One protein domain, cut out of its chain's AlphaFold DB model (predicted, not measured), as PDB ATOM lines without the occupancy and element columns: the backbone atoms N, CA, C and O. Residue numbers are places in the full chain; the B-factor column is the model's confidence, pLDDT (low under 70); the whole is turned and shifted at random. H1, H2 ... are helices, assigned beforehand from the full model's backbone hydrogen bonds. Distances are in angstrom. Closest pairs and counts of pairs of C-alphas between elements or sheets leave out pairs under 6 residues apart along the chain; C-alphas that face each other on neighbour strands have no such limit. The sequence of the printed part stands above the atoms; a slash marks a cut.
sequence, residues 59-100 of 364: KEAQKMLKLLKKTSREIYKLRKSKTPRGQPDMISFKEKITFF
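This is residues 59 to 100 of the 364 residues of the protein "Protein kibra" of Orchesella cincta (UniProt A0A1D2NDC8). One long helix, H1, makes more than half of a drawn-out rod, and a short helix, H2, follows beyond its far end. A link with no named element, residues 82 to 89, joins the two, and H2 does not fold back on H1, with no packed core between them. The printed part has 42 residues with two named helices, H1 then H2, and no named strand; its class is all helix. It is extended, with a radius of gyration of the C-alphas of 16.7 A and spans of 53 by 19 by 11 A.

Find C-alpha 59 at (252.933, 208.589, 163.583), where H1 begins; it holds residues 59 to 81 and is 32.4 A from first to last C-alpha, ending at C-alpha 81 at (232.094, 189.140, 178.905). Further along, H2 holds residues 90 to 100 and is 14.9 A from first to last C-alpha. Look for its last C-alpha, that of Phe 100, at (206.980, 189.786, 184.474).

Begin at H1, the longest helix with 23 residues, and go on from Ser 81 into the 8 residues of the short link to H2. H1 and H2 are apart, with no C-alpha of the one within 8 A of the other. Residues 59 to 100, of which 59 to 81 belong to H1 and 90 to 100 to H2, stand free: no C-alpha 8 or more residues away along the chain comes within 10 A. In H1 and H2 every O i to N i+4 pair is within hydrogen-bond range.

Look at Lys 59 and Phe 100 for the two C-alphas farthest apart, 53.9 A. The printed part has no cut, and its one link between named helices, H1 to H2, is short. The mean pLDDT of the printed part is 83.8; look at residues 82 to 86, in that link, for the model's low confidence, under 70.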
ATOM      1  N   LYS A  59     252.648 209.323 162.333       78.69
ATOM      2  CA  LYS A  59     252.933 208.589 163.583       78.69
ATOM      3  C   LYS A  59     251.836 208.786 164.644       78.69
ATOM      4  O   LYS A  59     251.608 207.904 165.464       78.69
ATOM      5  N   GLU A  60     251.168 209.937 164.641       81.94
ATOM      6  CA  GLU A  60     250.017 210.227 165.505       81.94
ATOM      7  C   GLU A  60     248.787 209.397 165.119       81.94
ATOM      8  O   GLU A  60     248.170 208.759 165.968       81.94
ATOM      9  N   ALA A  61     248.479 209.340 163.829       80.81
ATOM     10  CA  ALA A  61     247.377 208.562 163.294       80.81
ATOM     11  C   ALA A  61     247.538 207.058 163.536       80.81
ATOM     12  O   ALA A  61     246.582 206.394 163.923       80.81
ATOM     13  N   GLN A  62     248.759 206.531 163.420       85.44
ATOM     14  CA  GLN A  62     249.059 205.144 163.779       85.44
ATOM     15  C   GLN A  62     248.810 204.857 165.269       85.44
ATOM     16  O   GLN A  62     248.261 203.815 165.627       85.44
ATOM     17  N   LYS A  63     249.148 205.796 166.166       90.12
ATOM     18  CA  LYS A  63     248.817 205.671 167.598       90.12
ATOM     19  C   LYS A  63     247.309 205.700 167.829       90.12
ATOM     20  O   LYS A  63     246.811 204.905 168.624       90.12
ATOM     21  N   MET A  64     246.597 206.578 167.128       90.69
ATOM     22  CA  MET A  64     245.140 206.675 167.202       90.69
ATOM     23  C   MET A  64     244.468 205.394 166.697       90.69
ATOM     24  O   MET A  64     243.583 204.877 167.369       90.69
ATOM     25  N   LEU A  65     244.943 204.824 165.587       89.06
ATOM     26  CA  LEU A  65     244.445 203.563 165.039       89.06
ATOM     27  C   LEU A  65     244.687 202.392 166.002       89.06
ATOM     28  O   LEU A  65     243.773 201.612 166.264       89.06
ATOM     29  N   LYS A  66     245.883 202.300 166.603       92.81
ATOM     30  CA  LYS A  66     246.191 201.289 167.632       92.81
ATOM     31  C   LYS A  66     245.307 201.447 168.870       92.81
ATOM     32  O   LYS A  66     244.857 200.445 169.425       92.81
ATOM     33  N   LEU A  67     245.047 202.682 169.300       94.12
ATOM     34  CA  LEU A  67     244.146 202.964 170.416       94.12
ATOM     35  C   LEU A  67     242.709 202.545 170.079       94.12
ATOM     36  O   LEU A  67     242.112 201.803 170.848       94.12
ATOM     37  N   LEU A  68     242.203 202.928 168.905       95.00
ATOM     38  CA  LEU A  68     240.881 202.538 168.409       95.00
ATOM     39  C   LEU A  68     240.735 201.015 168.327       95.00
ATOM     40  O   LEU A  68     239.773 200.472 168.858       95.00
ATOM     41  N   LYS A  69     241.712 200.303 167.750       93.56
ATOM     42  CA  LYS A  69     241.697 198.831 167.657       93.56
ATOM     43  C   LYS A  69     241.675 198.182 169.048       93.56
ATOM     44  O   LYS A  69     240.893 197.259 169.275       93.56
ATOM     45  N   LYS A  70     242.471 198.689 170.001       95.19
ATOM     46  CA  LYS A  70     242.468 198.219 171.401       95.19
ATOM     47  C   LYS A  70     241.128 198.463 172.091       95.19
ATOM     48  O   LYS A  70     240.575 197.528 172.664       95.19
ATOM     49  N   THR A  71     240.590 199.676 172.000       96.06
ATOM     50  CA  THR A  71     239.296 200.033 172.594       96.06
ATOM     51  C   THR A  71     238.159 199.216 171.986       96.06
ATOM     52  O   THR A  71     237.315 198.717 172.721       96.06
ATOM     53  N   SER A  72     238.160 198.990 170.672       94.19
ATOM     54  CA  SER A  72     237.164 198.142 170.009       94.19
ATOM     55  C   SER A  72     237.225 196.690 170.492       94.19
ATOM     56  O   SER A  72     236.179 196.124 170.808       94.19
ATOM     57  N   ARG A  73     238.424 196.097 170.627       91.62
ATOM     58  CA  ARG A  73     238.593 194.740 171.188       91.62
ATOM     59  C   ARG A  73     238.137 194.659 172.642       91.62
ATOM     60  O   ARG A  73     237.502 193.685 173.029       91.62
ATOM     61  N   GLU A  74     238.425 195.678 173.445       91.25
ATOM     62  CA  GLU A  74     237.970 195.747 174.833       91.25
ATOM     63  C   GLU A  74     236.448 195.884 174.923       91.25
ATOM     64  O   GLU A  74     235.826 195.156 175.687       91.25
ATOM     65  N   ILE A  75     235.824 196.734 174.102       91.12
ATOM     66  CA  ILE A  75     234.362 196.844 174.017       91.12
ATOM     67  C   ILE A  75     233.751 195.520 173.560       91.12
ATOM     68  O   ILE A  75     232.744 195.109 174.127       91.12
ATOM     69  N   TYR A  76     234.336 194.840 172.571       89.62
ATOM     70  CA  TYR A  76     233.871 193.527 172.123       89.62
ATOM     71  C   TYR A  76     233.958 192.503 173.251       89.62
ATOM     72  O   TYR A  76     232.956 191.869 173.574       89.62
ATOM     73  N   LYS A  77     235.111 192.421 173.924       84.62
ATOM     74  CA  LYS A  77     235.294 191.576 175.103       84.62
ATOM     75  C   LYS A  77     234.288 191.914 176.177       84.62
ATOM     76  O   LYS A  77     233.607 191.009 176.599       84.62
ATOM     77  N   LEU A  78     234.119 193.173 176.564       80.75
ATOM     78  CA  LEU A  78     233.132 193.588 177.558       80.75
ATOM     79  C   LEU A  78     231.702 193.296 177.105       80.75
ATOM     80  O   LEU A  78     230.875 192.947 177.929       80.75
ATOM     81  N   ARG A  79     231.372 193.407 175.819       83.81
ATOM     82  CA  ARG A  79     230.049 193.012 175.311       83.81
ATOM     83  C   ARG A  79     229.847 191.503 175.394       83.81
ATOM     84  O   ARG A  79     228.761 191.069 175.751       83.81
ATOM     85  N   LYS A  80     230.892 190.723 175.122       81.25
ATOM     86  CA  LYS A  80     230.889 189.260 175.215       81.25
ATOM     87  C   LYS A  80     230.996 188.765 176.671       81.25
ATOM     88  O   LYS A  80     230.450 187.724 177.000       81.25
ATOM     89  N   SER A  81     231.667 189.519 177.548       70.00
ATOM     90  CA  SER A  81     232.094 189.140 178.905       70.00
ATOM     91  C   SER A  81     231.344 189.843 180.029       70.00
ATOM     92  O   SER A  81     231.459 189.411 181.175       70.00
ATOM     93  N   LYS A  82     230.528 190.874 179.743       61.00
ATOM     94  CA  LYS A  82     229.586 191.471 180.718       61.00
ATOM     95  C   LYS A  82     228.574 190.467 181.265       61.00
ATOM     96  O   LYS A  82     227.843 190.785 182.194       61.00
ATOM     97  N   THR A  83     228.605 189.253 180.742       57.81
ATOM     98  CA  THR A  83     227.943 188.094 181.292       57.81
ATOM     99  C   THR A  83     229.008 186.999 181.437       57.81
ATOM    100  O   THR A  83     229.255 186.280 180.467       57.81
ATOM    101  N   PRO A  84     229.712 186.867 182.580       61.59
ATOM    102  CA  PRO A  84     230.609 185.733 182.783       61.59
ATOM    103  C   PRO A  84     229.783 184.452 182.596       61.59
ATOM    104  O   PRO A  84     228.842 184.207 183.345       61.59
ATOM    105  N   ARG A  85     230.077 183.668 181.549       62.47
ATOM    106  CA  ARG A  85     229.377 182.410 181.220       62.47
ATOM    107  C   ARG A  85     227.861 182.514 180.984       62.47
ATOM    108  O   ARG A  85     227.111 181.663 181.455       62.47
ATOM    109  N   GLY A  86     227.367 183.548 180.303       66.75
ATOM    110  CA  GLY A  86     225.939 183.581 179.939       66.75
ATOM    111  C   GLY A  86     224.966 183.664 181.131       66.75
ATOM    112  O   GLY A  86     223.763 183.543 180.936       66.75
ATOM    113  N   GLN A  87     225.465 183.905 182.349       71.31
ATOM    114  CA  GLN A  87     224.678 184.194 183.547       71.31
ATOM    115  C   GLN A  87     224.200 185.653 183.529       71.31
ATOM    116  O   GLN A  87     225.009 186.540 183.825       71.31
ATOM    117  N   PRO A  88     222.933 185.941 183.170       73.94
ATOM    118  CA  PRO A  88     222.422 187.307 183.199       73.94
ATOM    119  C   PRO A  88     222.666 187.902 184.587       73.94
ATOM    120  O   PRO A  88     222.536 187.195 185.586       73.94
ATOM    121  N   ASP A  89     223.042 189.184 184.647       81.44
ATOM    122  CA  ASP A  89     223.231 189.883 185.920       81.44
ATOM    123  C   ASP A  89     222.028 189.599 186.819       81.44
ATOM    124  O   ASP A  89     220.904 189.960 186.478       81.44
ATOM    125  N   MET A  90     222.258 188.911 187.939       81.25
ATOM    126  CA  MET A  90     221.191 188.404 188.795       81.25
ATOM    127  C   MET A  90     220.306 189.541 189.316       81.25
ATOM    128  O   MET A  90     219.128 189.323 189.588       81.25
ATOM    129  N   ILE A  91     220.854 190.757 189.428       83.62
ATOM    130  CA  ILE A  91     220.116 191.963 189.809       83.62
ATOM    131  C   ILE A  91     219.155 192.342 188.680       83.62
ATOM    132  O   ILE A  91     217.943 192.322 188.883       83.62
ATOM    133  N   SER A  92     219.685 192.580 187.479       85.31
ATOM    134  CA  SER A  92     218.894 192.900 186.283       85.31
ATOM    135  C   SER A  92     217.895 191.796 185.910       85.31
ATOM    136  O   SER A  92     216.780 192.074 185.473       85.31
ATOM    137  N   PHE A  93     218.282 190.530 186.077       89.00
ATOM    138  CA  PHE A  93     217.436 189.366 185.861       89.00
ATOM    139  C   PHE A  93     216.280 189.406 186.845       89.00
ATOM    140  O   PHE A  93     215.149 189.542 186.398       89.00
ATOM    141  N   LYS A  94     216.541 189.390 188.162       90.44
ATOM    142  CA  LYS A  94     215.490 189.453 189.190       90.44
ATOM    143  C   LYS A  94     214.571 190.647 189.002       90.44
ATOM    144  O   LYS A  94     213.369 190.483 189.163       90.44
ATOM    145  N   GLU A  95     215.102 191.812 188.648       90.81
ATOM    146  CA  GLU A  95     214.298 192.995 188.353       90.81
ATOM    147  C   GLU A  95     213.358 192.738 187.169       90.81
ATOM    148  O   GLU A  95     212.146 192.882 187.313       90.81
ATOM    149  N   LYS A  96     213.869 192.229 186.042       89.12
ATOM    150  CA  LYS A  96     213.032 191.829 184.901       89.12
ATOM    151  C   LYS A  96     212.010 190.766 185.273       89.12
ATOM    152  O   LYS A  96     210.842 190.920 184.934       89.12
ATOM    153  N   ILE A  97     212.407 189.707 185.982       90.31
ATOM    154  CA  ILE A  97     211.468 188.643 186.350       90.31
ATOM    155  C   ILE A  97     210.424 189.202 187.301       90.31
ATOM    156  O   ILE A  97     209.268 188.827 187.195       90.31
ATOM    157  N   THR A  98     210.785 190.148 188.168       89.62
ATOM    158  CA  THR A  98     209.823 190.879 188.995       89.62
ATOM    159  C   THR A  98     208.853 191.644 188.104       89.62
ATOM    160  O   THR A  98     207.665 191.472 188.280       89.62
ATOM    161  N   PHE A  99     209.275 192.372 187.071       86.31
ATOM    162  CA  PHE A  99     208.316 193.005 186.150       86.31
ATOM    163  C   PHE A  99     207.358 192.013 185.465       86.31
ATOM    164  O   PHE A  99     206.190 192.338 185.268       86.31
ATOM    165  N   PHE A 100     207.818 190.803 185.128       85.00
ATOM    166  CA  PHE A 100     206.980 189.786 184.474       85.00
ATOM    167  C   PHE A 100     206.128 188.943 185.439       85.00
ATOM    168  O   PHE A 100     205.054 188.484 185.065       85.00
TER     169      PHE A 100